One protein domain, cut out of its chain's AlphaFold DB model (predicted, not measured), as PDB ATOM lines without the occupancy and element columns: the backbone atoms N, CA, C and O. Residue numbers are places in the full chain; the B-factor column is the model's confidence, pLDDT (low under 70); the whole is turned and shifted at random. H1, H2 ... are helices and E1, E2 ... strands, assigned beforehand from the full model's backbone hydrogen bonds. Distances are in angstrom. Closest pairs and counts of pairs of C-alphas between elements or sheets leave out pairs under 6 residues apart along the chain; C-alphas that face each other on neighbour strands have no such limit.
ATOM      1  N   LYS A   7      27.559 -35.829 -28.988       43.28
ATOM      2  CA  LYS A   7      27.688 -34.807 -27.949       43.28
ATOM      3  C   LYS A   7      26.330 -34.358 -27.393       43.28
ATOM      4  O   LYS A   7      26.246 -34.029 -26.216       43.28
ATOM      5  N   ASP A   8      25.280 -34.395 -28.216       44.62
ATOM      6  CA  ASP A   8      23.900 -34.114 -27.804       44.62
ATOM      7  C   ASP A   8      23.324 -35.281 -26.983       44.62
ATOM      8  O   ASP A   8      22.617 -35.051 -26.006       44.62
ATOM      9  N   PHE A   9      23.708 -36.524 -27.306       45.69
ATOM     10  CA  PHE A   9      23.373 -37.703 -26.495       45.69
ATOM     11  C   PHE A   9      24.124 -37.727 -25.151       45.69
ATOM     12  O   PHE A   9      23.515 -38.004 -24.123       45.69
ATOM     13  N   GLN A  10      25.413 -37.364 -25.121       40.28
ATOM     14  CA  GLN A  10      26.175 -37.256 -23.866       40.28
ATOM     15  C   GLN A  10      25.719 -36.095 -22.968       40.28
ATOM     16  O   GLN A  10      25.852 -36.180 -21.750       40.28
ATOM     17  N   ALA A  11      25.182 -35.013 -23.539       47.62
ATOM     18  CA  ALA A  11      24.628 -33.905 -22.762       47.62
ATOM     19  C   ALA A  11      23.312 -34.292 -22.063       47.62
ATOM     20  O   ALA A  11      23.060 -33.830 -20.950       47.62
ATOM     21  N   GLN A  12      22.505 -35.163 -22.675       46.38
ATOM     22  CA  GLN A  12      21.244 -35.644 -22.105       46.38
ATOM     23  C   GLN A  12      21.464 -36.565 -20.886       46.38
ATOM     24  O   GLN A  12      20.704 -36.476 -19.929       46.38
ATOM     25  N   ASP A  13      22.560 -37.335 -20.862       49.62
ATOM     26  CA  ASP A  13      23.003 -38.172 -19.723       49.62
ATOM     27  C   ASP A  13      23.659 -37.380 -18.564       49.62
ATOM     28  O   ASP A  13      24.102 -37.964 -17.575       49.62
ATOM     29  N   SER A  14      23.748 -36.045 -18.662       58.25
ATOM     30  CA  SER A  14      24.388 -35.180 -17.651       58.25
ATOM     31  C   SER A  14      23.422 -34.283 -16.870       58.25
ATOM     32  O   SER A  14      23.853 -33.524 -15.999       58.25
ATOM     33  N   LEU A  15      22.126 -34.343 -17.189       70.44
ATOM     34  CA  LEU A  15      21.103 -33.519 -16.556       70.44
ATOM     35  C   LEU A  15      20.656 -34.133 -15.221       70.44
ATOM     36  O   LEU A  15      20.538 -35.347 -15.090       70.44
ATOM     37  N   LYS A  16      20.433 -33.285 -14.217       81.19
ATOM     38  CA  LYS A  16      20.016 -33.683 -12.870       81.19
ATOM     39  C   LYS A  16      18.487 -33.678 -12.738       81.19
ATOM     40  O   LYS A  16      17.843 -32.740 -13.202       81.19
ATOM     41  N   ASP A  17      17.928 -34.643 -12.013       85.12
ATOM     42  CA  ASP A  17      16.521 -34.604 -11.598       85.12
ATOM     43  C   ASP A  17      16.241 -33.359 -10.729       85.12
ATOM     44  O   ASP A  17      17.037 -32.969  -9.861       85.12
ATOM     45  N   ARG A  18      15.080 -32.728 -10.926       87.00
ATOM     46  CA  ARG A  18      14.583 -31.677 -10.024       87.00
ATOM     47  C   ARG A  18      14.085 -32.323  -8.734       87.00
ATOM     48  O   ARG A  18      13.653 -33.473  -8.734       87.00
ATOM     49  N   SER A  19      14.106 -31.594  -7.620       89.56
ATOM     50  CA  SER A  19      13.639 -32.162  -6.349       89.56
ATOM     51  C   SER A  19      12.955 -31.158  -5.437       89.56
ATOM     52  O   SER A  19      13.251 -29.962  -5.439       89.56
ATOM     53  N   ILE A  20      12.023 -31.663  -4.633       91.00
ATOM     54  CA  ILE A  20      11.335 -30.919  -3.582       91.00
ATOM     55  C   ILE A  20      11.271 -31.815  -2.357       91.00
ATOM     56  O   ILE A  20      10.965 -33.000  -2.455       91.00
ATOM     57  N   THR A  21      11.523 -31.252  -1.184       93.69
ATOM     58  CA  THR A  21      11.255 -31.917   0.089       93.69
ATOM     59  C   THR A  21      10.205 -31.131   0.851       93.69
ATOM     60  O   THR A  21      10.388 -29.951   1.158       93.69
ATOM     61  N   ILE A  22       9.104 -31.802   1.166       92.19
ATOM     62  CA  ILE A  22       7.968 -31.274   1.909       92.19
ATOM     63  C   ILE A  22       7.935 -31.971   3.259       92.19
ATOM     64  O   ILE A  22       7.801 -33.188   3.347       92.19
ATOM     65  N   LYS A  23       8.024 -31.183   4.322       94.62
ATOM     66  CA  LYS A  23       7.759 -31.637   5.678       94.62
ATOM     67  C   LYS A  23       6.247 -31.734   5.887       94.62
ATOM     68  O   LYS A  23       5.539 -30.747   5.682       94.62
ATOM     69  N   VAL A  24       5.777 -32.901   6.309       92.38
ATOM     70  CA  VAL A  24       4.372 -33.213   6.595       92.38
ATOM     71  C   VAL A  24       4.226 -33.360   8.104       92.38
ATOM     72  O   VAL A  24       4.817 -34.259   8.689       92.38
ATOM     73  N   SER A  25       3.454 -32.483   8.746       92.81
ATOM     74  CA  SER A  25       3.325 -32.399  10.212       92.81
ATOM     75  C   SER A  25       1.877 -32.631  10.669       92.81
ATOM     76  O   SER A  25       1.156 -31.661  10.921       92.81
ATOM     77  N   PRO A  26       1.410 -33.892  10.733       88.94
ATOM     78  CA  PRO A  26       0.091 -34.227  11.258       88.94
ATOM     79  C   PRO A  26      -0.057 -33.927  12.753       88.94
ATOM     80  O   PRO A  26       0.855 -34.154  13.548       88.94
ATOM     81  N   VAL A  27      -1.255 -33.497  13.140       87.75
ATOM     82  CA  VAL A  27      -1.715 -33.419  14.528       87.75
ATOM     83  C   VAL A  27      -2.792 -34.474  14.728       87.75
ATOM     84  O   VAL A  27      -3.742 -34.549  13.953       87.75
ATOM     85  N   LEU A  28      -2.645 -35.296  15.765       87.62
ATOM     86  CA  LEU A  28      -3.596 -36.360  16.074       87.62
ATOM     87  C   LEU A  28      -4.726 -35.834  16.961       87.62
ATOM     88  O   LEU A  28      -4.493 -35.083  17.908       87.62
ATOM     89  N   ASN A  29      -5.946 -36.263  16.667       84.06
ATOM     90  CA  ASN A  29      -7.120 -36.094  17.504       84.06
ATOM     91  C   ASN A  29      -7.587 -37.453  18.010       84.06
ATOM     92  O   ASN A  29      -7.821 -38.369  17.223       84.06
ATOM     93  N   TRP A  30      -7.729 -37.561  19.326       84.19
ATOM     94  CA  TRP A  30      -8.109 -38.788  20.016       84.19
ATOM     95  C   TRP A  30      -9.574 -38.672  20.419       84.19
ATOM     96  O   TRP A  30      -9.899 -37.999  21.394       84.19
ATOM     97  N   ILE A  31     -10.461 -39.284  19.634       77.19
ATOM     98  CA  ILE A  31     -11.913 -39.138  19.808       77.19
ATOM     99  C   ILE A  31     -12.404 -39.931  21.025       77.19
ATOM    100  O   ILE A  31     -13.249 -39.451  21.779       77.19
ATOM    101  N   ASP A  32     -11.863 -41.129  21.238       68.69
ATOM    102  CA  ASP A  32     -12.197 -41.987  22.377       68.69
ATOM    103  C   ASP A  32     -10.899 -42.539  22.995       68.69
ATOM    104  O   ASP A  32     -10.169 -43.266  22.325       68.69
ATOM    105  N   PRO A  33     -10.571 -42.216  24.259       63.62
ATOM    106  CA  PRO A  33      -9.341 -42.678  24.899       63.62
ATOM    107  C   PRO A  33      -9.376 -44.158  25.330       63.62
ATOM    108  O   PRO A  33      -8.332 -44.717  25.656       63.62
ATOM    109  N   ILE A  34     -10.552 -44.794  25.356       59.47
ATOM    110  CA  ILE A  34     -10.764 -46.191  25.773       59.47
ATOM    111  C   ILE A  34     -10.790 -47.121  24.549       59.47
ATOM    112  O   ILE A  34     -10.288 -48.244  24.614       59.47
ATOM    113  N   LYS A  35     -11.346 -46.655  23.422       60.81
ATOM    114  CA  LYS A  35     -11.289 -47.317  22.108       60.81
ATOM    115  C   LYS A  35     -10.787 -46.325  21.058       60.81
ATOM    116  O   LYS A  35     -11.614 -45.699  20.397       60.81
ATOM    117  N   PRO A  36      -9.461 -46.178  20.894       59.78
ATOM    118  CA  PRO A  36      -8.871 -45.097  20.117       59.78
ATOM    119  C   PRO A  36      -9.375 -45.097  18.680       59.78
ATOM    120  O   PRO A  36      -8.923 -45.852  17.825       59.78
ATOM    121  N   THR A  37     -10.335 -44.212  18.431       71.50
ATOM    122  CA  THR A  37     -10.595 -43.674  17.104       71.50
ATOM    123  C   THR A  37      -9.709 -42.446  16.994       71.50
ATOM    124  O   THR A  37      -9.821 -41.523  17.807       71.50
ATOM    125  N   ILE A  38      -8.762 -42.504  16.063       76.62
ATOM    126  CA  ILE A  38      -7.691 -41.526  15.924       76.62
ATOM    127  C   ILE A  38      -7.825 -40.920  14.540       76.62
ATOM    128  O   ILE A  38      -7.853 -41.632  13.544       76.62
ATOM    129  N   GLU A  39      -7.884 -39.604  14.466       73.75
ATOM    130  CA  GLU A  39      -7.917 -38.895  13.191       73.75
ATOM    131  C   GLU A  39      -6.780 -37.882  13.147       73.75
ATOM    132  O   GLU A  39      -6.322 -37.402  14.184       73.75
ATOM    133  N   ALA A  40      -6.317 -37.523  11.951       64.81
ATOM    134  CA  ALA A  40      -5.508 -36.321  11.808       64.81
ATOM    135  C   ALA A  40      -6.443 -35.099  11.870       64.81
ATOM    136  O   ALA A  40      -7.258 -34.910  10.972       64.81
ATOM    137  N   SER A  41      -6.354 -34.275  12.920       70.88
ATOM    138  CA  SER A  41      -7.165 -33.048  13.041       70.88
ATOM    139  C   SER A  41      -6.701 -31.939  12.113       70.88
ATOM    140  O   SER A  41      -7.504 -31.136  11.641       70.88
ATOM    141  N   SER A  42      -5.395 -31.857  11.892       80.62
ATOM    142  CA  SER A  42      -4.779 -30.925  10.961       80.62
ATOM    143  C   SER A  42      -3.455 -31.488  10.481       80.62
ATOM    144  O   SER A  42      -2.853 -32.358  11.116       80.62
ATOM    145  N   ILE A  43      -3.012 -31.021   9.318       83.56
ATOM    146  CA  ILE A  43      -1.764 -31.465   8.712       83.56
ATOM    147  C   ILE A  43      -1.060 -30.229   8.185       83.56
ATOM    148  O   ILE A  43      -1.568 -29.533   7.310       83.56
ATOM    149  N   GLY A  44       0.099 -29.931   8.766       87.56
ATOM    150  CA  GLY A  44       0.968 -28.872   8.277       87.56
ATOM    151  C   GLY A  44       1.809 -29.363   7.106       87.56
ATOM    152  O   GLY A  44       2.424 -30.423   7.194       87.56
ATOM    153  N   PHE A  45       1.884 -28.570   6.043       88.81
ATOM    154  CA  PHE A  45       2.773 -28.811   4.913       88.81
ATOM    155  C   PHE A  45       3.766 -27.664   4.787       88.81
ATOM    156  O   PHE A  45       3.404 -26.493   4.906       88.81
ATOM    157  N   THR A  46       5.042 -27.974   4.580       91.62
ATOM    158  CA  THR A  46       6.074 -26.944   4.413       91.62
ATOM    159  C   THR A  46       7.165 -27.433   3.477       91.62
ATOM    160  O   THR A  46       7.767 -28.473   3.729       91.62
ATOM    161  N   VAL A  47       7.461 -26.674   2.420       91.50
ATOM    162  CA  VAL A  47       8.656 -26.915   1.601       91.50
ATOM    163  C   VAL A  47       9.887 -26.577   2.442       91.50
ATOM    164  O   VAL A  47      10.054 -25.435   2.865       91.50
ATOM    165  N   ILE A  48      10.736 -27.570   2.697       93.75
ATOM    166  CA  ILE A  48      11.979 -27.411   3.472       93.75
ATOM    167  C   ILE A  48      13.230 -27.462   2.593       93.75
ATOM    168  O   ILE A  48      14.286 -26.989   3.003       93.75
ATOM    169  N   ALA A  49      13.109 -28.001   1.381       92.12
ATOM    170  CA  ALA A  49      14.137 -27.944   0.355       92.12
ATOM    171  C   ALA A  49      13.478 -27.945  -1.028       92.12
ATOM    172  O   ALA A  49      12.446 -28.580  -1.234       92.12
ATOM    173  N   SER A  50      14.077 -27.231  -1.976       89.31
ATOM    174  CA  SER A  50      13.715 -27.299  -3.393       89.31
ATOM    175  C   SER A  50      14.967 -27.079  -4.225       89.31
ATOM    176  O   SER A  50      15.815 -26.265  -3.855       89.31
ATOM    177  N   ASP A  51      15.077 -27.814  -5.320       87.62
ATOM    178  CA  ASP A  51      16.156 -27.687  -6.282       87.62
ATOM    179  C   ASP A  51      15.577 -27.778  -7.702       87.62
ATOM    180  O   ASP A  51      15.092 -28.851  -8.083       87.62
ATOM    181  N   PRO A  52      15.578 -26.678  -8.476       81.94
ATOM    182  CA  PRO A  52      16.104 -25.347  -8.142       81.94
ATOM    183  C   PRO A  52      15.317 -24.626  -7.031       81.94
ATOM    184  O   PRO A  52      14.104 -24.783  -6.893       81.94
ATOM    185  N   ALA A  53      16.000 -23.796  -6.239       82.56
ATOM    186  CA  ALA A  53      15.405 -23.133  -5.077       82.56
ATOM    187  C   ALA A  53      14.281 -22.140  -5.440       82.56
ATOM    188  O   ALA A  53      14.409 -21.362  -6.383       82.56
ATOM    189  N   GLY A  54      13.208 -22.115  -4.640       74.06
ATOM    190  CA  GLY A  54      12.144 -21.100  -4.719       74.06
ATOM    191  C   GLY A  54      11.103 -21.333  -5.817       74.06
ATOM    192  O   GLY A  54      10.304 -20.448  -6.104       74.06
ATOM    193  N   THR A  55      11.111 -22.513  -6.429       76.31
ATOM    194  CA  THR A  55      10.297 -22.834  -7.611       76.31
ATOM    195  C   THR A  55       9.114 -23.756  -7.321       76.31
ATOM    196  O   THR A  55       8.265 -23.979  -8.184       76.31
ATOM    197  N   ALA A  56       9.041 -24.263  -6.093       78.69
ATOM    198  CA  ALA A  56       7.948 -25.078  -5.607       78.69
ATOM    199  C   ALA A  56       7.301 -24.435  -4.387       78.69
ATOM    200  O   ALA A  56       7.991 -23.946  -3.488       78.69
ATOM    201  N   THR A  57       5.978 -24.483  -4.332       81.81
ATOM    202  CA  THR A  57       5.215 -24.111  -3.142       81.81
ATOM    203  C   THR A  57       4.310 -25.258  -2.727       81.81
ATOM    204  O   THR A  57       3.962 -26.117  -3.536       81.81
ATOM    205  N   VAL A  58       3.946 -25.283  -1.449       82.38
ATOM    206  CA  VAL A  58       2.911 -26.173  -0.933       82.38
ATOM    207  C   VAL A  58       1.904 -25.340  -0.155       82.38
ATOM    208  O   VAL A  58       2.308 -24.478   0.631       82.38
ATOM    209  N   ASP A  59       0.616 -25.534  -0.410       79.19
ATOM    210  CA  ASP A  59      -0.441 -24.847   0.333       79.19
ATOM    211  C   ASP A  59      -0.874 -25.626   1.588       79.19
ATOM    212  O   ASP A  59      -0.361 -26.702   1.905       79.19
ATOM    213  N   THR A  60      -1.837 -25.078   2.332       74.69
ATOM    214  CA  THR A  60      -2.343 -25.684   3.574       74.69
ATOM    215  C   THR A  60      -3.129 -26.978   3.364       74.69
ATOM    216  O   THR A  60      -3.305 -27.726   4.319       74.69
ATOM    217  N   SER A  61      -3.611 -27.243   2.150       71.88
ATOM    218  CA  SER A  61      -4.228 -28.523   1.778       71.88
ATOM    219  C   SER A  61      -3.209 -29.553   1.287       71.88
ATOM    220  O   SER A  61      -3.591 -30.667   0.941       71.88
ATOM    221  N   GLY A  62      -1.919 -29.209   1.267       72.56
ATOM    222  CA  GLY A  62      -0.869 -30.081   0.753       72.56
ATOM    223  C   GLY A  62      -0.752 -30.063  -0.766       72.56
ATOM    224  O   GLY A  62      -0.051 -30.914  -1.315       72.56
ATOM    225  N   SER A  63      -1.398 -29.106  -1.443       76.06
ATOM    226  CA  SER A  63      -1.265 -28.946  -2.886       76.06
ATOM    227  C   SER A  63       0.117 -28.444  -3.226       76.06
ATOM    228  O   SER A  63       0.529 -27.384  -2.757       76.06
ATOM    229  N   VAL A  64       0.831 -29.202  -4.051       78.50
ATOM    230  CA  VAL A  64       2.207 -28.916  -4.439       78.50
ATOM    231  C   VAL A  64       2.189 -28.212  -5.783       78.50
ATOM    232  O   VAL A  64       1.920 -28.816  -6.814       78.50
ATOM    233  N   ASN A  65       2.505 -26.927  -5.818       76.94
ATOM    234  CA  ASN A  65       2.626 -26.213  -7.078       76.94
ATOM    235  C   ASN A  65       4.080 -26.247  -7.557       76.94
ATOM    236  O   ASN A  65       4.950 -25.621  -6.954       76.94
ATOM    237  N   ILE A  66       4.311 -26.953  -8.663       76.38
ATOM    238  CA  ILE A  66       5.616 -27.079  -9.333       76.38
ATOM    239  C   ILE A  66       5.621 -26.419 -10.716       76.38
ATOM    240  O   ILE A  66       6.567 -26.570 -11.483       76.38
ATOM    241  N   SER A  67       4.593 -25.623 -11.029       70.50
ATOM    242  CA  SER A  67       4.479 -24.888 -12.298       70.50
ATOM    243  C   SER A  67       5.531 -23.788 -12.472       70.50
ATOM    244  O   SER A  67       5.673 -23.224 -13.552       70.50
ATOM    245  N   GLN A  68       6.241 -23.436 -11.402       65.56
ATOM    246  CA  GLN A  68       7.337 -22.476 -11.450       65.56
ATOM    247  C   GLN A  68       8.699 -23.167 -11.476       65.56
ATOM    248  O   GLN A  68       9.696 -22.456 -11.464       65.56
ATOM    249  N   MET A  69       8.769 -24.509 -11.518       70.50
ATOM    250  CA  MET A  69      10.018 -25.243 -11.738       70.50
ATOM    251  C   MET A  69      10.444 -25.069 -13.196       70.50
ATOM    252  O   MET A  69       9.908 -25.752 -14.072       70.50
ATOM    253  N   PRO A  70      11.387 -24.153 -13.492       59.47
ATOM    254  CA  PRO A  70      11.761 -23.879 -14.865       59.47
ATOM    255  C   PRO A  70      12.398 -25.125 -15.483       59.47
ATOM    256  O   PRO A  70      13.007 -25.947 -14.790       59.47
ATOM    257  N   ALA A  71      12.327 -25.220 -16.808       60.19
ATOM    258  CA  ALA A  71      13.273 -26.023 -17.571       60.19
ATOM    259  C   ALA A  71      14.648 -25.335 -17.473       60.19
ATOM    260  O   ALA A  71      15.016 -24.512 -18.311       60.19
ATOM    261  N   ALA A  72      15.355 -25.568 -16.368       62.19
ATOM    262  CA  ALA A  72      16.659 -24.979 -16.107       62.19
ATOM    263  C   ALA A  72      17.752 -25.730 -16.890       62.19
ATOM    264  O   ALA A  72      17.755 -26.962 -16.891       62.19
ATOM    265  N   PRO A  73      18.720 -25.028 -17.511       62.78
ATOM    266  CA  PRO A  73      19.905 -25.673 -18.068       62.78
ATOM    267  C   PRO A  73      20.616 -26.504 -16.990       62.78
ATOM    268  O   PRO A  73      20.953 -25.976 -15.932       62.78
ATOM    269  N   GLY A  74      20.834 -27.795 -17.252       71.19
ATOM    270  CA  GLY A  74      21.440 -28.727 -16.293       71.19
ATOM    271  C   GLY A  74      20.451 -29.614 -15.533       71.19
ATOM    272  O   GLY A  74      20.904 -30.510 -14.825       71.19
ATOM    273  N   TYR A  75      19.139 -29.420 -15.707       74.75
ATOM    274  CA  TYR A  75      18.111 -30.297 -15.146       74.75
ATOM    275  C   TYR A  75      17.292 -30.967 -16.241       74.75
ATOM    276  O   TYR A  75      17.095 -30.391 -17.315       74.75
ATOM    277  N   ASP A  76      16.829 -32.182 -15.970       81.06
ATOM    278  CA  ASP A  76      15.880 -32.866 -16.837       81.06
ATOM    279  C   ASP A  76      14.431 -32.606 -16.390       81.06
ATOM    280  O   ASP A  76      14.141 -31.733 -15.562       81.06
ATOM    281  N   GLU A  77      13.487 -33.318 -17.004       75.62
ATOM    282  CA  GLU A  77      12.068 -33.154 -16.705       75.62
ATOM    283  C   GLU A  77      11.585 -33.958 -15.487       75.62
ATOM    284  O   GLU A  77      10.446 -33.760 -15.042       75.62
ATOM    285  N   ASN A  78      12.424 -34.814 -14.906       85.88
ATOM    286  CA  ASN A  78      12.063 -35.606 -13.741       85.88
ATOM    287  C   ASN A  78      11.972 -34.711 -12.508       85.88
ATOM    288  O   ASN A  78      12.724 -33.745 -12.344       85.88
ATOM    289  N   ILE A  79      11.013 -35.021 -11.642       87.25
ATOM    290  CA  ILE A  79      10.825 -34.336 -10.369       87.25
ATOM    291  C   ILE A  79      10.646 -35.391  -9.285       87.25
ATOM    292  O   ILE A  79       9.698 -36.172  -9.325       87.25
ATOM    293  N   ASP A  80      11.528 -35.368  -8.292       90.69
ATOM    294  CA  ASP A  80      11.393 -36.159  -7.075       90.69
ATOM    295  C   ASP A  80      10.748 -35.314  -5.973       90.69
ATOM    296  O   ASP A  80      11.330 -34.345  -5.475       90.69
ATOM    297  N   ILE A  81       9.543 -35.694  -5.551       90.56
ATOM    298  CA  ILE A  81       8.839 -35.051  -4.437       90.56
ATOM    299  C   ILE A  81       8.976 -35.944  -3.209       90.56
ATOM    300  O   ILE A  81       8.346 -36.992  -3.110       90.56
ATOM    301  N   THR A  82       9.801 -35.527  -2.254       93.94
ATOM    302  CA  THR A  82       9.986 -36.224  -0.978       93.94
ATOM    303  C   THR A  82       9.044 -35.659   0.079       93.94
ATOM    304  O   THR A  82       9.077 -34.469   0.383       93.94
ATOM    305  N   LEU A  83       8.235 -36.522   0.678       93.69
ATOM    306  CA  LEU A  83       7.364 -36.260   1.813       93.69
ATOM    307  C   LEU A  83       8.046 -36.786   3.082       93.69
ATOM    308  O   LEU A  83       8.168 -37.998   3.284       93.69
ATOM    309  N   LEU A  84       8.498 -35.862   3.928       95.94
ATOM    310  CA  LEU A  84       9.136 -36.149   5.208       95.94
ATOM    311  C   LEU A  84       8.094 -36.096   6.329       95.94
ATOM    312  O   LEU A  84       7.592 -35.017   6.650       95.94
ATOM    313  N   LEU A  85       7.787 -37.240   6.938       95.12
ATOM    314  CA  LEU A  85       6.873 -37.319   8.075       95.12
ATOM    315  C   LEU A  85       7.521 -36.714   9.327       95.12
ATOM    316  O   LEU A  85       8.509 -37.233   9.845       95.12
ATOM    317  N   ASP A  86       6.946 -35.630   9.841       95.19
ATOM    318  CA  ASP A  86       7.342 -35.025  11.107       95.19
ATOM    319  C   ASP A  86       6.552 -35.614  12.269       95.19
ATOM    320  O   ASP A  86       5.392 -35.272  12.510       95.19
ATOM    321  N   THR A  87       7.218 -36.471  13.031       93.12
ATOM    322  CA  THR A  87       6.657 -37.099  14.226       93.12
ATOM    323  C   THR A  87       6.959 -36.328  15.508       93.12
ATOM    324  O   THR A  87       6.426 -36.672  16.560       93.12
ATOM    325  N   SER A  88       7.762 -35.256  15.441       91.31
ATOM    326  CA  SER A  88       8.304 -34.565  16.624       91.31
ATOM    327  C   SER A  88       7.248 -33.939  17.537       91.31
ATOM    328  O   SER A  88       7.521 -33.690  18.710       91.31
ATOM    329  N   ASN A  89       6.039 -33.706  17.016       88.62
ATOM    330  CA  ASN A  89       4.917 -33.126  17.752       88.62
ATOM    331  C   ASN A  89       3.710 -34.066  17.879       88.62
ATOM    332  O   ASN A  89       2.692 -33.660  18.439       88.62
ATOM    333  N   MET A  90       3.802 -35.308  17.393       90.94
ATOM    334  CA  MET A  90       2.699 -36.259  17.524       90.94
ATOM    335  C   MET A  90       2.616 -36.781  18.954       90.94
ATOM    336  O   MET A  90       3.599 -37.270  19.518       90.94
ATOM    337  N   ARG A  91       1.427 -36.658  19.547       91.56
ATOM    338  CA  ARG A  91       1.173 -36.986  20.950       91.56
ATOM    339  C   ARG A  91       0.035 -37.982  21.096       91.56
ATOM    340  O   ARG A  91      -0.890 -37.974  20.285       91.56
ATOM    341  N   ASP A  92       0.116 -38.808  22.137       90.06
ATOM    342  CA  ASP A  92      -0.962 -39.694  22.571       90.06
ATOM    343  C   ASP A  92      -2.119 -38.924  23.242       90.06
ATOM    344  O   ASP A  92      -2.041 -37.712  23.460       90.06
ATOM    345  N   ALA A  93      -3.189 -39.638  23.608       86.06
ATOM    346  CA  ALA A  93      -4.349 -39.067  24.297       86.06
ATOM    347  C   ALA A  93      -4.018 -38.425  25.663       86.06
ATOM    348  O   ALA A  93      -4.801 -37.625  26.171       86.06
ATOM    349  N   ASN A  94      -2.865 -38.751  26.252       88.19
ATOM    350  CA  ASN A  94      -2.388 -38.206  27.524       88.19
ATOM    351  C   ASN A  94      -1.392 -37.045  27.329       88.19
ATOM    352  O   ASN A  94      -0.876 -36.504  28.306       88.19
ATOM    353  N   GLY A  95      -1.101 -36.659  26.082       89.12
ATOM    354  CA  GLY A  95      -0.150 -35.601  25.744       89.12
ATOM    355  C   GLY A  95       1.317 -36.044  25.698       89.12
ATOM    356  O   GLY A  95       2.193 -35.196  25.487       89.12
ATOM    357  N   ASN A  96       1.618 -37.336  25.850       92.06
ATOM    358  CA  ASN A  96       2.982 -37.855  25.741       92.06
ATOM    359  C   ASN A  96       3.409 -37.934  24.278       92.06
ATOM    360  O   ASN A  96       2.609 -38.281  23.415       92.06
ATOM    361  N   LEU A  97       4.681 -37.649  23.996       93.38
ATOM    362  CA  LEU A  97       5.227 -37.824  22.651       93.38
ATOM    363  C   LEU A  97       5.228 -39.301  22.246       93.38
ATOM    364  O   LEU A  97       5.638 -40.169  23.020       93.38
ATOM    365  N   LEU A  98       4.836 -39.563  21.002       92.69
ATOM    366  CA  LEU A  98       4.914 -40.892  20.410       92.69
ATOM    367  C   LEU A  98       6.369 -41.225  20.056       92.69
ATOM    368  O   LEU A  98       6.952 -40.656  19.134       92.69
ATOM    369  N   THR A  99       6.972 -42.141  20.813       92.50
ATOM    370  CA  THR A  99       8.392 -42.515  20.701       92.50
ATOM    371  C   THR A  99       8.583 -44.036  20.768       92.50
ATOM    372  O   THR A  99       7.675 -44.761  21.183       92.50
ATOM    373  N   GLY A 100       9.761 -44.524  20.360       90.94
ATOM    374  CA  GLY A 100      10.105 -45.949  20.388       90.94
ATOM    375  C   GLY A 100       9.216 -46.777  19.459       90.94
ATOM    376  O   GLY A 100       8.977 -46.390  18.318       90.94
ATOM    377  N   ASP A 101       8.669 -47.882  19.967       91.06
ATOM    378  CA  ASP A 101       7.801 -48.793  19.200       91.06
ATOM    379  C   ASP A 101       6.451 -48.172  18.797       91.06
ATOM    380  O   ASP A 101       5.713 -48.754  18.005       91.06
ATOM    381  N   ASN A 102       6.128 -46.992  19.335       90.75
ATOM    382  CA  ASN A 102       4.932 -46.223  19.002       90.75
ATOM    383  C   ASN A 102       5.228 -45.057  18.043       90.75
ATOM    384  O   ASN A 102       4.323 -44.274  17.752       90.75
ATOM    385  N   THR A 103       6.476 -44.891  17.582       93.81
ATOM    386  CA  THR A 103       6.834 -43.805  16.660       93.81
ATOM    387  C   THR A 103       6.080 -43.965  15.335       93.81
ATOM    388  O   THR A 103       6.206 -45.002  14.684       93.81
ATOM    389  N   PRO A 104       5.308 -42.950  14.906       93.94
ATOM    390  CA  PRO A 104       4.579 -42.991  13.645       93.94
ATOM    391  C   PRO A 104       5.517 -43.167  12.452       93.94
ATOM    392  O   PRO A 104       6.635 -42.652  12.440       93.94
ATOM    393  N   ARG A 105       5.045 -43.874  11.429       96.00
ATOM    394  CA  ARG A 105       5.808 -44.154  10.206       96.00
ATOM    395  C   ARG A 105       4.898 -44.155   8.992       96.00
ATOM    396  O   ARG A 105       3.720 -44.482   9.120       96.00
ATOM    397  N   TRP A 106       5.427 -43.898   7.802       96.00
ATOM    398  CA  TRP A 106       4.707 -44.218   6.571       96.00
ATOM    399  C   TRP A 106       4.310 -45.698   6.558       96.00
ATOM    400  O   TRP A 106       5.087 -46.570   6.987       96.00
ATOM    401  N   ALA A 107       3.096 -45.972   6.074       95.25
ATOM    402  CA  ALA A 107       2.577 -47.326   5.943       95.25
ATOM    403  C   ALA A 107       3.485 -48.176   5.036       95.25
ATOM    404  O   ALA A 107       4.317 -47.663   4.289       95.25
ATOM    405  N   LYS A 108       3.374 -49.493   5.104       95.62
ATOM    406  CA  LYS A 108       3.977 -50.403   4.123       95.62
ATOM    407  C   LYS A 108       3.033 -50.571   2.937       95.62
ATOM    408  O   LYS A 108       1.911 -50.084   2.958       95.62
ATOM    409  N   SER A 109       3.489 -51.231   1.875       94.00
ATOM    410  CA  SER A 109       2.678 -51.462   0.670       94.00
ATOM    411  C   SER A 109       1.453 -52.357   0.910       94.00
ATOM    412  O   SER A 109       0.509 -52.315   0.134       94.00
ATOM    413  N   ASP A 110       1.478 -53.172   1.961       93.25
ATOM    414  CA  ASP A 110       0.460 -54.155   2.340       93.25
ATOM    415  C   ASP A 110      -0.411 -53.704   3.528       93.25
ATOM    416  O   ASP A 110      -1.111 -54.513   4.128       93.25
ATOM    417  N   GLU A 111      -0.386 -52.415   3.868       92.19
ATOM    418  CA  GLU A 111      -1.122 -51.841   4.999       92.19
ATOM    419  C   GLU A 111      -2.217 -50.861   4.530       92.19
ATOM    420  O   GLU A 111      -2.196 -50.326   3.418       92.19
ATOM    421  N   GLY A 112      -3.185 -50.590   5.408       87.44
ATOM    422  CA  GLY A 112      -4.157 -49.513   5.225       87.44
ATOM    423  C   GLY A 112      -5.353 -49.837   4.337       87.44
ATOM    424  O   GLY A 112      -5.755 -50.994   4.202       87.44
ATOM    425  N   THR A 113      -5.948 -48.779   3.776       87.31
ATOM    426  CA  THR A 113      -7.197 -48.818   3.002       87.31
ATOM    427  C   THR A 113      -7.179 -49.912   1.939       87.31
ATOM    428  O   THR A 113      -6.266 -49.978   1.115       87.31
ATOM    429  N   THR A 114      -8.214 -50.750   1.932       92.62
ATOM    430  CA  THR A 114      -8.339 -51.854   0.981       92.62
ATOM    431  C   THR A 114      -9.250 -51.517  -0.193       92.62
ATOM    432  O   THR A 114     -10.242 -50.809  -0.027       92.62
ATOM    433  N   TYR A 115      -8.980 -52.108  -1.353       91.88
ATOM    434  CA  TYR A 115      -9.855 -52.066  -2.526       91.88
ATOM    435  C   TYR A 115      -9.929 -53.437  -3.204       91.88
ATOM    436  O   TYR A 115      -9.083 -54.301  -2.977       91.88
ATOM    437  N   THR A 116     -10.949 -53.639  -4.036       94.69
ATOM    438  CA  THR A 116     -11.076 -54.841  -4.870       94.69
ATOM    439  C   THR A 116     -10.490 -54.555  -6.247       94.69
ATOM    440  O   THR A 116     -10.944 -53.635  -6.927       94.69
ATOM    441  N   ASP A 117      -9.483 -55.322  -6.657       90.75
ATOM    442  CA  ASP A 117      -8.861 -55.187  -7.973       90.75
ATOM    443  C   ASP A 117      -9.750 -55.735  -9.109       90.75
ATOM    444  O   ASP A 117     -10.788 -56.368  -8.890       90.75
ATOM    445  N   SER A 118      -9.325 -55.526 -10.357       88.25
ATOM    446  CA  SER A 118     -10.038 -56.003 -11.554       88.25
ATOM    447  C   SER A 118     -10.148 -57.532 -11.657       88.25
ATOM    448  O   SER A 118     -10.898 -58.039 -12.491       88.25
ATOM    449  N   LYS A 119      -9.426 -58.279 -10.813       91.94
ATOM    450  CA  LYS A 119      -9.467 -59.745 -10.709       91.94
ATOM    451  C   LYS A 119     -10.295 -60.214  -9.506       91.94
ATOM    452  O   LYS A 119     -10.309 -61.411  -9.222       91.94
ATOM    453  N   GLY A 120     -10.976 -59.302  -8.809       91.75
ATOM    454  CA  GLY A 120     -11.821 -59.607  -7.659       91.75
ATOM    455  C   GLY A 120     -11.052 -59.881  -6.363       91.75
ATOM    456  O   GLY A 120     -11.635 -60.435  -5.434       91.75
ATOM    457  N   LYS A 121      -9.760 -59.539  -6.285       94.19
ATOM    458  CA  LYS A 121      -8.949 -59.735  -5.075       94.19
ATOM    459  C   LYS A 121      -8.873 -58.458  -4.251       94.19
ATOM    460  O   LYS A 121      -8.752 -57.365  -4.798       94.19
ATOM    461  N   THR A 122      -8.891 -58.614  -2.932       95.00
ATOM    462  CA  THR A 122      -8.614 -57.522  -1.999       95.00
ATOM    463  C   THR A 122      -7.131 -57.172  -2.038       95.00
ATOM    464  O   THR A 122      -6.282 -58.048  -1.887       95.00
ATOM    465  N   GLN A 123      -6.842 -55.892  -2.238       94.81
ATOM    466  CA  GLN A 123      -5.509 -55.297  -2.232       94.81
ATOM    467  C   GLN A 123      -5.466 -54.145  -1.227       94.81
ATOM    468  O   GLN A 123      -6.512 -53.606  -0.862       94.81
ATOM    469  N   HIS A 124      -4.263 -53.749  -0.817       93.44
ATOM    470  CA  HIS A 124      -4.019 -52.590   0.042       93.44
ATOM    471  C   HIS A 124      -3.483 -51.412  -0.775       93.44
ATOM    472  O   HIS A 124      -2.743 -51.605  -1.737       93.44
ATOM    473  N   CYS A 125      -3.850 -50.191  -0.388       90.94
ATOM    474  CA  CYS A 125      -3.326 -48.972  -1.009       90.94
ATOM    475  C   CYS A 125      -1.935 -48.587  -0.477       90.94
ATOM    476  O   CYS A 125      -1.200 -47.857  -1.137       90.94
ATOM    477  N   GLY A 126      -1.570 -49.070   0.713       92.62
ATOM    478  CA  GLY A 126      -0.251 -48.890   1.297       92.62
ATOM    479  C   GLY A 126       0.106 -47.448   1.662       92.62
ATOM    480  O   GLY A 126      -0.739 -46.659   2.092       92.62
ATOM    481  N   TYR A 127       1.389 -47.102   1.507       93.38
ATOM    482  CA  TYR A 127       1.921 -45.772   1.832       93.38
ATOM    483  C   TYR A 127       1.378 -44.645   0.963       93.38
ATOM    484  O   TYR A 127       1.389 -43.504   1.413       93.38
ATOM    485  N   GLY A 128       0.948 -44.916  -0.268       91.38
ATOM    486  CA  GLY A 128       0.490 -43.875  -1.175       91.38
ATOM    487  C   GLY A 128       0.050 -44.408  -2.526       91.38
ATOM    488  O   GLY A 128       0.564 -45.416  -3.004       91.38
ATOM    489  N   TRP A 129      -0.932 -43.730  -3.110       92.25
ATOM    490  CA  TRP A 129      -1.577 -44.139  -4.350       92.25
ATOM    491  C   TRP A 129      -2.142 -42.941  -5.112       92.25
ATOM    492  O   TRP A 129      -2.461 -41.907  -4.520       92.25
ATOM    493  N   PHE A 130      -2.275 -43.082  -6.432       91.25
ATOM    494  CA  PHE A 130      -2.901 -42.067  -7.275       91.25
ATOM    495  C   PHE A 130      -4.416 -42.266  -7.353       91.25
ATOM    496  O   PHE A 130      -4.922 -43.390  -7.338       91.25
ATOM    497  N   CYS A 131      -5.124 -41.147  -7.458       89.31
ATOM    498  CA  CYS A 131      -6.577 -41.057  -7.499       89.31
ATOM    499  C   CYS A 131      -7.030 -40.552  -8.872       89.31
ATOM    500  O   CYS A 131      -6.391 -39.679  -9.465       89.31
ATOM    501  N   GLU A 132      -8.169 -41.044  -9.356       89.12
ATOM    502  CA  GLU A 132      -8.755 -40.566 -10.608       89.12
ATOM    503  C   GLU A 132      -9.373 -39.180 -10.416       89.12
ATOM    504  O   GLU A 132     -10.239 -38.999  -9.566       89.12
ATOM    505  N   ILE A 133      -8.967 -38.193 -11.218       86.31
ATOM    506  CA  ILE A 133      -9.631 -36.884 -11.242       86.31
ATOM    507  C   ILE A 133     -10.915 -37.009 -12.059       86.31
ATOM    508  O   ILE A 133     -10.876 -37.263 -13.261       86.31
ATOM    509  N   THR A 134     -12.054 -36.783 -11.410       88.31
ATOM    510  CA  THR A 134     -13.384 -36.869 -12.027       88.31
ATOM    511  C   THR A 134     -13.890 -35.515 -12.517       88.31
ATOM    512  O   THR A 134     -14.751 -35.460 -13.394       88.31
ATOM    513  N   ASN A 135     -13.354 -34.407 -11.991       83.62
ATOM    514  CA  ASN A 135     -13.695 -33.055 -12.432       83.62
ATOM    515  C   ASN A 135     -12.533 -32.077 -12.208       83.62
ATOM    516  O   ASN A 135     -12.095 -31.898 -11.077       83.62
ATOM    517  N   TYR A 136     -12.089 -31.397 -13.270       80.19
ATOM    518  CA  TYR A 136     -11.017 -30.390 -13.230       80.19
ATOM    519  C   TYR A 136     -11.488 -28.974 -12.845       80.19
ATOM    520  O   TYR A 136     -10.672 -28.056 -12.779       80.19
ATOM    521  N   GLY A 137     -12.792 -28.757 -12.644       72.94
ATOM    522  CA  GLY A 137     -13.335 -27.458 -12.238       72.94
ATOM    523  C   GLY A 137     -12.938 -27.059 -10.810       72.94
ATOM    524  O   GLY A 137     -12.377 -27.869 -10.089       72.94
ATOM    525  N   PRO A 138     -13.221 -25.820 -10.370       75.50
ATOM    526  CA  PRO A 138     -13.127 -25.432  -8.964       75.50
ATOM    527  C   PRO A 138     -14.470 -25.695  -8.238       75.50
ATOM    528  O   PRO A 138     -15.472 -25.070  -8.596       75.50
ATOM    529  N   PRO A 139     -14.535 -26.569  -7.212       73.25
ATOM    530  CA  PRO A 139     -13.443 -27.360  -6.646       73.25
ATOM    531  C   PRO A 139     -13.133 -28.606  -7.484       73.25
ATOM    532  O   PRO A 139     -14.041 -29.218  -8.052       73.25
ATOM    533  N   LEU A 140     -11.855 -28.990  -7.516       75.06
ATOM    534  CA  LEU A 140     -11.427 -30.206  -8.198       75.06
ATOM    535  C   LEU A 140     -12.002 -31.412  -7.458       75.06
ATOM    536  O   LEU A 140     -11.980 -31.459  -6.227       75.06
ATOM    537  N   GLN A 141     -12.519 -32.384  -8.202       82.94
ATOM    538  CA  GLN A 141     -13.081 -33.609  -7.641       82.94
ATOM    539  C   GLN A 141     -12.279 -34.809  -8.121       82.94
ATOM    540  O   GLN A 141     -11.834 -34.859  -9.269       82.94
ATOM    541  N   TYR A 142     -12.104 -35.778  -7.230       85.12
ATOM    542  CA  TYR A 142     -11.399 -37.012  -7.521       85.12
ATOM    543  C   TYR A 142     -12.048 -38.194  -6.802       85.12
ATOM    544  O   TYR A 142     -12.716 -38.042  -5.776       85.12
ATOM    545  N   GLN A 143     -11.831 -39.385  -7.344       89.12
ATOM    546  CA  GLN A 143     -12.230 -40.654  -6.770       89.12
ATOM    547  C   GLN A 143     -11.000 -41.336  -6.164       89.12
ATOM    548  O   GLN A 143     -10.025 -41.634  -6.850       89.12
ATOM    549  N   ALA A 144     -11.045 -41.558  -4.850       85.75
ATOM    550  CA  ALA A 144      -9.914 -42.085  -4.092       85.75
ATOM    551  C   ALA A 144      -9.625 -43.570  -4.355       85.75
ATOM    552  O   ALA A 144      -8.495 -44.002  -4.155       85.75
ATOM    553  N   LEU A 145     -10.645 -44.350  -4.723       89.62
ATOM    554  CA  LEU A 145     -10.558 -45.796  -4.919       89.62
ATOM    555  C   LEU A 145     -11.417 -46.239  -6.113       89.62
ATOM    556  O   LEU A 145     -12.526 -45.720  -6.265       89.62
ATOM    557  N   PRO A 146     -10.999 -47.266  -6.870       92.06
ATOM    558  CA  PRO A 146      -9.711 -47.948  -6.746       92.06
ATOM    559  C   PRO A 146      -8.544 -47.028  -7.160       92.06
ATOM    560  O   PRO A 146      -8.769 -46.066  -7.895       92.06
ATOM    561  N   PRO A 147      -7.313 -47.292  -6.686       92.12
ATOM    562  CA  PRO A 147      -6.123 -46.616  -7.187       92.12
ATOM    563  C   PRO A 147      -5.999 -46.700  -8.708       92.12
ATOM    564  O   PRO A 147      -6.370 -47.716  -9.304       92.12
ATOM    565  N   ILE A 148      -5.423 -45.663  -9.313       91.69
ATOM    566  CA  ILE A 148      -5.043 -45.664 -10.728       91.69
ATOM    567  C   ILE A 148      -3.526 -45.683 -10.891       91.69
ATOM    568  O   ILE A 148      -2.788 -45.190 -10.039       91.69
ATOM    569  N   ASP A 149      -3.067 -46.205 -12.023       91.62
ATOM    570  CA  ASP A 149      -1.681 -46.057 -12.449       91.62
ATOM    571  C   ASP A 149      -1.544 -44.793 -13.300       91.62
ATOM    572  O   ASP A 149      -2.339 -44.554 -14.212       91.62
ATOM    573  N   ILE A 150      -0.504 -44.001 -13.039       88.62
ATOM    574  CA  ILE A 150      -0.118 -42.878 -13.896       88.62
ATOM    575  C   ILE A 150       1.208 -43.227 -14.563       88.62
ATOM    576  O   ILE A 150       2.188 -43.583 -13.906       88.62
ATOM    577  N   ALA A 151       1.234 -43.158 -15.894       89.38
ATOM    578  CA  ALA A 151       2.417 -43.508 -16.664       89.38
ATOM    579  C   ALA A 151       3.624 -42.660 -16.229       89.38
ATOM    580  O   ALA A 151       3.519 -41.444 -16.085       89.38
ATOM    581  N   LYS A 152       4.780 -43.318 -16.069       88.94
ATOM    582  CA  LYS A 152       6.052 -42.702 -15.647       88.94
ATOM    583  C   LYS A 152       6.035 -42.075 -14.243       88.94
ATOM    584  O   LYS A 152       6.937 -41.308 -13.914       88.94
ATOM    585  N   MET A 153       5.063 -42.424 -13.407       90.88
ATOM    586  CA  MET A 153       5.008 -41.984 -12.018       90.88
ATOM    587  C   MET A 153       4.989 -43.169 -11.057       90.88
ATOM    588  O   MET A 153       4.454 -44.229 -11.378       90.88
ATOM    589  N   ALA A 154       5.573 -43.000  -9.872       93.06
ATOM    590  CA  ALA A 154       5.566 -44.038  -8.847       93.06
ATOM    591  C   ALA A 154       5.715 -43.467  -7.437       93.06
ATOM    592  O   ALA A 154       6.436 -42.497  -7.219       93.06
ATOM    593  N   PHE A 155       5.114 -44.148  -6.462       93.06
ATOM    594  CA  PHE A 155       5.417 -43.933  -5.051       93.06
ATOM    595  C   PHE A 155       6.491 -44.916  -4.570       93.06
ATOM    596  O   PHE A 155       6.395 -46.126  -4.797       93.06
ATOM    597  N   LYS A 156       7.479 -44.414  -3.829       94.81
ATOM    598  CA  LYS A 156       8.543 -45.206  -3.203       94.81
ATOM    599  C   LYS A 156       8.717 -44.838  -1.740       94.81
ATOM    600  O   LYS A 156       9.082 -43.713  -1.414       94.81
ATOM    601  N   ARG A 157       8.564 -45.816  -0.857       95.25
ATOM    602  CA  ARG A 157       8.946 -45.689   0.552       95.25
ATOM    603  C   ARG A 157      10.445 -45.944   0.694       95.25
ATOM    604  O   ARG A 157      10.895 -47.065   0.465       95.25
ATOM    605  N   LYS A 158      11.222 -44.909   1.023       95.44
ATOM    606  CA  LYS A 158      12.676 -45.032   1.233       95.44
ATOM    607  C   LYS A 158      12.977 -45.589   2.619       95.44
ATOM    608  O   LYS A 158      13.812 -46.475   2.757       95.44
ATOM    609  N   ASP A 159      12.255 -45.090   3.611       95.69
ATOM    610  CA  ASP A 159      12.317 -45.526   4.999       95.69
ATOM    611  C   ASP A 159      10.995 -45.180   5.710       95.69
ATOM    612  O   ASP A 159       9.978 -44.904   5.069       95.69
ATOM    613  N   ASP A 160      10.996 -45.243   7.038       96.06
ATOM    614  CA  ASP A 160       9.820 -44.998   7.869       96.06
ATOM    615  C   ASP A 160       9.321 -43.546   7.829       96.06
ATOM    616  O   ASP A 160       8.145 -43.314   8.098       96.06
ATOM    617  N   LEU A 161      10.164 -42.577   7.469       96.56
ATOM    618  CA  LEU A 161       9.837 -41.148   7.481       96.56
ATOM    619  C   LEU A 161       9.882 -40.506   6.091       96.56
ATOM    620  O   LEU A 161       9.320 -39.429   5.911       96.56
ATOM    621  N   ASN A 162      10.494 -41.159   5.105       96.56
ATOM    622  CA  ASN A 162      10.673 -40.636   3.755       96.56
ATOM    623  C   ASN A 162       9.851 -41.425   2.729       96.56
ATOM    624  O   ASN A 162      10.155 -42.578   2.397       96.56
ATOM    625  N   LEU A 163       8.840 -40.760   2.173       94.31
ATOM    626  CA  LEU A 163       8.062 -41.220   1.026       94.31
ATOM    627  C   LEU A 163       8.411 -40.349  -0.182       94.31
ATOM    628  O   LEU A 163       8.443 -39.133  -0.069       94.31
ATOM    629  N   VAL A 164       8.680 -40.951  -1.334       94.06
ATOM    630  CA  VAL A 164       9.042 -40.240  -2.565       94.06
ATOM    631  C   VAL A 164       7.985 -40.487  -3.627       94.06
ATOM    632  O   VAL A 164       7.589 -41.631  -3.849       94.06
ATOM    633  N   ILE A 165       7.556 -39.421  -4.291       92.38
ATOM    634  CA  ILE A 165       6.818 -39.466  -5.549       92.38
ATOM    635  C   ILE A 165       7.842 -39.192  -6.642       92.38
ATOM    636  O   ILE A 165       8.358 -38.081  -6.736       92.38
ATOM    637  N   GLU A 166       8.161 -40.214  -7.426       91.94
ATOM    638  CA  GLU A 166       8.963 -40.039  -8.632       91.94
ATOM    639  C   GLU A 166       8.020 -39.651  -9.760       91.94
ATOM    640  O   GLU A 166       7.135 -40.428 -10.125       91.94
ATOM    641  N   ASP A 167       8.209 -38.459 -10.306       89.00
ATOM    642  CA  ASP A 167       7.430 -37.952 -11.419       89.00
ATOM    643  C   ASP A 167       8.329 -37.774 -12.642       89.00
ATOM    644  O   ASP A 167       8.992 -36.749 -12.819       89.00
ATOM    645  N   LYS A 168       8.317 -38.777 -13.520       88.25
ATOM    646  CA  LYS A 168       9.033 -38.781 -14.804       88.25
ATOM    647  C   LYS A 168       8.094 -38.528 -15.982       88.25
ATOM    648  O   LYS A 168       8.403 -38.896 -17.114       88.25
ATOM    649  N   SER A 169       6.907 -37.978 -15.716       84.31
ATOM    650  CA  SER A 169       5.974 -37.568 -16.763       84.31
ATOM    651  C   SER A 169       6.550 -36.412 -17.584       84.31
ATOM    652  O   SER A 169       7.413 -35.670 -17.105       84.31
ATOM    653  N   ASP A 170       6.079 -36.252 -18.817       81.19
ATOM    654  CA  ASP A 170       6.558 -35.190 -19.702       81.19
ATOM    655  C   ASP A 170       6.121 -33.812 -19.160       81.19
ATOM    656  O   ASP A 170       5.074 -33.686 -18.508       81.19
ATOM    657  N   ASP A 171       6.888 -32.754 -19.438       74.69
ATOM    658  CA  ASP A 171       6.488 -31.386 -19.077       74.69
ATOM    659  C   ASP A 171       5.101 -31.031 -19.661       74.69
ATOM    660  O   ASP A 171       4.798 -31.308 -20.824       74.69
ATOM    661  N   GLY A 172       4.253 -30.369 -18.867       71.62
ATOM    662  CA  GLY A 172       2.871 -30.056 -19.250       71.62
ATOM    663  C   GLY A 172       1.869 -31.202 -19.064       71.62
ATOM    664  O   GLY A 172       0.723 -31.063 -19.495       71.62
ATOM    665  N   SER A 173       2.276 -32.307 -18.429       78.31
ATOM    666  CA  SER A 173       1.359 -33.375 -18.016       78.31
ATOM    667  C   SER A 173       0.205 -32.833 -17.158       78.31
ATOM    668  O   SER A 173       0.394 -31.876 -16.395       78.31
ATOM    669  N   PRO A 174      -1.008 -33.412 -17.288       76.88
ATOM    670  CA  PRO A 174      -2.169 -32.957 -16.539       76.88
ATOM    671  C   PRO A 174      -1.946 -33.098 -15.027       76.88
ATOM    672  O   PRO A 174      -1.090 -33.873 -14.593       76.88
ATOM    673  N   PRO A 175      -2.739 -32.377 -14.214       79.69
ATOM    674  CA  PRO A 175      -2.710 -32.574 -12.778       79.69
ATOM    675  C   PRO A 175      -3.000 -34.027 -12.408       79.69
ATOM    676  O   PRO A 175      -3.767 -34.708 -13.088       79.69
ATOM    677  N   TYR A 176      -2.466 -34.456 -11.271       82.44
ATOM    678  CA  TYR A 176      -2.786 -35.742 -10.663       82.44
ATOM    679  C   TYR A 176      -3.203 -35.566  -9.208       82.44
ATOM    680  O   TYR A 176      -2.660 -34.731  -8.487       82.44
ATOM    681  N   ALA A 177      -4.168 -36.365  -8.764       84.44
ATOM    682  CA  ALA A 177      -4.548 -36.452  -7.361       84.44
ATOM    683  C   ALA A 177      -3.880 -37.678  -6.735       84.44
ATOM    684  O   ALA A 177      -3.687 -38.698  -7.399       84.44
ATOM    685  N   PHE A 178      -3.530 -37.591  -5.459       87.06
ATOM    686  CA  PHE A 178      -2.958 -38.713  -4.736       87.06
ATOM    687  C   PHE A 178      -3.373 -38.702  -3.275       87.06
ATOM    688  O   PHE A 178      -3.886 -37.715  -2.762       87.06
ATOM    689  N   LYS A 179      -3.157 -39.826  -2.608       86.88
ATOM    690  CA  LYS A 179      -3.273 -39.955  -1.160       86.88
ATOM    691  C   LYS A 179      -2.040 -40.651  -0.631       86.88
ATOM    692  O   LYS A 179      -1.358 -41.368  -1.364       86.88
ATOM    693  N   PHE A 180      -1.766 -40.453   0.647       88.88
ATOM    694  CA  PHE A 180      -0.741 -41.212   1.348       88.88
ATOM    695  C   PHE A 180      -1.185 -41.562   2.755       88.88
ATOM    696  O   PHE A 180      -2.067 -40.921   3.318       88.88
ATOM    697  N   GLY A 181      -0.596 -42.611   3.312       89.69
ATOM    698  CA  GLY A 181      -1.011 -43.181   4.581       89.69
ATOM    699  C   GLY A 181       0.157 -43.397   5.521       89.69
ATOM    700  O   GLY A 181       1.201 -43.919   5.124       89.69
ATOM    701  N   PHE A 182      -0.029 -43.021   6.781       92.19
ATOM    702  CA  PHE A 182       0.898 -43.347   7.858       92.19
ATOM    703  C   PHE A 182       0.213 -44.228   8.902       92.19
ATOM    704  O   PHE A 182      -1.012 -44.299   8.991       92.19
ATOM    705  N   VAL A 183       1.029 -44.936   9.666       92.38
ATOM    706  CA  VAL A 183       0.614 -45.909  10.665       92.38
ATOM    707  C   VAL A 183       1.099 -45.464  12.035       92.38
ATOM    708  O   VAL A 183       2.230 -44.992  12.179       92.38
ATOM    709  N   LEU A 184       0.246 -45.653  13.039       90.75
ATOM    710  CA  LEU A 184       0.606 -45.629  14.451       90.75
ATOM    711  C   LEU A 184       0.885 -47.075  14.901       90.75
ATOM    712  O   LEU A 184      -0.053 -47.869  15.024       90.75
ATOM    713  N   PRO A 185       2.160 -47.463  15.080       89.94
ATOM    714  CA  PRO A 185       2.527 -48.836  15.416       89.94
ATOM    715  C   PRO A 185       2.391 -49.132  16.919       89.94
ATOM    716  O   PRO A 185       1.911 -48.312  17.704       89.94
ATOM    717  N   GLY A 186       2.796 -50.342  17.313       87.69
ATOM    718  CA  GLY A 186       2.899 -50.739  18.713       87.69
ATOM    719  C   GLY A 186       1.534 -50.873  19.378       87.69
ATOM    720  O   GLY A 186       0.685 -51.649  18.936       87.69
ATOM    721  N   GLN A 187       1.309 -50.104  20.443       84.81
ATOM    722  CA  GLN A 187       0.091 -50.201  21.258       84.81
ATOM    723  C   GLN A 187      -1.194 -49.792  20.521       84.81
ATOM    724  O   GLN A 187      -2.291 -50.042  21.017       84.81
ATOM    725  N   TYR A 188      -1.067 -49.182  19.340       82.25
ATOM    726  CA  TYR A 188      -2.193 -48.768  18.501       82.25
ATOM    727  C   TYR A 188      -2.527 -49.774  17.394       82.25
ATOM    728  O   TYR A 188      -3.363 -49.481  16.548       82.25
ATOM    729  N   ASN A 189      -1.914 -50.966  17.410       80.19
ATOM    730  CA  ASN A 189      -2.250 -52.083  16.519       80.19
ATOM    731  C   ASN A 189      -2.241 -51.705  15.025       80.19
ATOM    732  O   ASN A 189      -3.178 -52.006  14.288       80.19
ATOM    733  N   GLU A 190      -1.186 -51.005  14.608       82.00
ATOM    734  CA  GLU A 190      -0.992 -50.526  13.235       82.00
ATOM    735  C   GLU A 190      -2.150 -49.658  12.713       82.00
ATOM    736  O   GLU A 190      -2.545 -49.746  11.549       82.00
ATOM    737  N   TYR A 191      -2.686 -48.786  13.577       77.69
ATOM    738  CA  TYR A 191      -3.761 -47.866  13.214       77.69
ATOM    739  C   TYR A 191      -3.352 -47.006  12.014       77.69
ATOM    740  O   TYR A 191      -2.390 -46.238  12.087       77.69
ATOM    741  N   PHE A 192      -4.092 -47.133  10.917       82.94
ATOM    742  CA  PHE A 192      -3.801 -46.461   9.659       82.94
ATOM    743  C   PHE A 192      -4.569 -45.146   9.536       82.94
ATOM    744  O   PHE A 192      -5.783 -45.104   9.730       82.94
ATOM    745  N   ILE A 193      -3.862 -44.086   9.147       77.69
ATOM    746  CA  ILE A 193      -4.424 -42.765   8.873       77.69
ATOM    747  C   ILE A 193      -4.033 -42.372   7.450       77.69
ATOM    748  O   ILE A 193      -2.850 -42.198   7.150       77.69
ATOM    749  N   SER A 194      -5.029 -42.212   6.578       77.50
ATOM    750  CA  SER A 194      -4.839 -41.629   5.249       77.50
ATOM    751  C   SER A 194      -4.942 -40.112   5.296       77.50
ATOM    752  O   SER A 194      -5.805 -39.553   5.969       77.50
ATOM    753  N   ILE A 195      -4.085 -39.468   4.521       71.44
ATOM    754  CA  ILE A 195      -4.045 -38.036   4.284       71.44
ATOM    755  C   ILE A 195      -4.450 -37.797   2.830       71.44
ATOM    756  O   ILE A 195      -4.072 -38.565   1.938       71.44
ATOM    757  N   ASP A 196      -5.178 -36.702   2.613       65.62
ATOM    758  CA  ASP A 196      -5.787 -36.327   1.336       65.62
ATOM    759  C   ASP A 196      -5.152 -35.046   0.749       65.62
ATOM    760  O   ASP A 196      -5.844 -34.031   0.645       65.62
ATOM    761  N   PRO A 197      -3.853 -35.015   0.387       60.62
ATOM    762  CA  PRO A 197      -3.277 -33.850  -0.265       60.62
ATOM    763  C   PRO A 197      -3.602 -33.853  -1.754       60.62
ATOM    764  O   PRO A 197      -3.587 -34.879  -2.431       60.62
ATOM    765  N   VAL A 198      -3.892 -32.673  -2.280       59.59
ATOM    766  CA  VAL A 198      -4.471 -32.513  -3.610       59.59
ATOM    767  C   VAL A 198      -3.489 -31.782  -4.524       59.59
ATOM    768  O   VAL A 198      -3.236 -30.619  -4.311       59.59
ATOM    769  N   LEU A 199      -3.050 -32.429  -5.610       60.25
ATOM    770  CA  LEU A 199      -2.499 -31.845  -6.853       60.25
ATOM    771  C   LEU A 199      -1.040 -31.380  -6.880       60.25
ATOM    772  O   LEU A 199      -0.608 -30.541  -6.096       60.25
ATOM    773  N   SER A 200      -0.343 -31.823  -7.931       51.84
ATOM    774  CA  SER A 200       0.727 -31.057  -8.569       51.84
ATOM    775  C   SER A 200       0.512 -30.982 -10.086       51.84
ATOM    776  O   SER A 200      -0.113 -31.865 -10.675       51.84
ATOM    777  N   THR A 201       0.968 -29.895 -10.713       54.25
ATOM    778  CA  THR A 201       1.006 -29.722 -12.173       54.25
ATOM    779  C   THR A 201       2.428 -29.412 -12.613       54.25
ATOM    780  O   THR A 201       3.035 -28.458 -12.120       54.25
ATOM    781  N   LYS A 202       2.951 -30.164 -13.588       58.94
ATOM    782  CA  LYS A 202       4.177 -29.770 -14.290       58.94
ATOM    783  C   LYS A 202       3.865 -28.628 -15.247       58.94
ATOM    784  O   LYS A 202       2.950 -28.730 -16.062       58.94
ATOM    785  N   SER A 203       4.631 -27.543 -15.184       47.72
ATOM    786  CA  SER A 203       4.538 -26.491 -16.200       47.72
ATOM    787  C   SER A 203       4.883 -27.018 -17.584       47.72
ATOM    788  O   SER A 203       5.747 -27.877 -17.737       47.72
TER     789      SER A 203
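What this domain is: This is residues 7 to 203 of the 213 residues of an uncharacterized protein of Porphyrobacter sp. LM 6 (UniProt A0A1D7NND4). Two strongly twisted sheets, E2 E1 E3 E9 E8 and E7 E6 E10 E11, stand partly face to face as a long, loosely formed sandwich, with E11 coming near the edge strand E2 and E6 near the edge strand E8. The hairpin E6 and E7 reaches away from the first sheet, the small hairpin E4 and E5 lies beside E7, and the short helix H1 and the link from E1 to E2 lie at the two ends of the long axis. The printed part has 197 residues with one named helix and then twelve named strands, E1 to E12; the class is mostly strand, though under half of the residues are in named elements. The first sheet is mixed, the second is antiparallel in its neighbour pairs, and E12 is in no sheet. The whole is compact, with a radius of gyration of the C-alphas of 18.0 A, and elongated, spanning 65 by 40 by 34 A.

How they stand to each other: H1, residues 7 to 12, is not on either larger sheet, and each of its O i to N i+4 pairs is within hydrogen-bond range. E1, residues 16 to 30, forms a hairpin with E2, residues 38 to 51, which bends by 61 degrees at residue 41; N 25 and O 44 are 2.8 A apart. On the other side of E1 is its parallel neighbour E3, residues 75 to 85, at 20 degrees, with N 20 and O 80 2.9 A apart; E3 bends by 71 degrees at residue 78. E4, residues 114 to 116, and E5, residues 122 to 124, form a hairpin, with N 123 and O 115 2.8 A apart. E6, residues 128 to 135, and E7, residues 141 to 148, form a hairpin with N 143 and O 132 2.8 A apart; E7 bends by 97 degrees at residue 145. The closest C-alphas of E4 and E7 are those of Tyr 115 and Pro 146, 5.9 A apart. E8, residues 153 to 157, and E9, residues 162 to 167, form a hairpin with N 156 and O 164 2.8 A apart, and E9 is antiparallel to E3, with N 81 and O 165 2.9 A apart. E10, residues 176 to 184, pairs in staggered fashion: with E6 over residues 177 to 180, N 131 and O 177 being 2.8 A apart, and over residues 180 to 184 with E11, residues 191 to 195, N 195 and O 180 being 2.8 A apart. Between the sheets, the closest C-alphas of E6 and E8 are those of Gly 128 and Phe 155, 6.3 A apart, and those of E2 and E11 are Glu 39 and Ile 193, 6.8 A apart. E11 runs on into E12, residues 198 to 200, at 55 degrees, and E12 and E10 meet only at a point, where C-alphas 177 and 199 are 5.1 A apart.

Where its parts are: H1 begins at C-alpha 7, (27.688, -34.807, -27.949). E1, the longest strand, measures 43.6 A and ends at C-alpha 30, (-8.109, -38.788, 20.016). E2 measures 35.4 A, E3 26.7 A, E6 21.1 A and E10 27.2 A. E12 ends at C-alpha 200, (0.727, -31.057, -8.569).

The domain as a whole: The C-alphas of Lys 7 and Ile 34 are the two farthest apart, at 67.0 A. The printed part has no cut. The links from E2 to E3, 23 residues, and from E3 to E4, 28 residues, are long. The mean pLDDT of the printed part is 82.6; it is under 70 at residues 7 to 14, 32 to 36, 40, 68, 70 to 73 and 196 to 203.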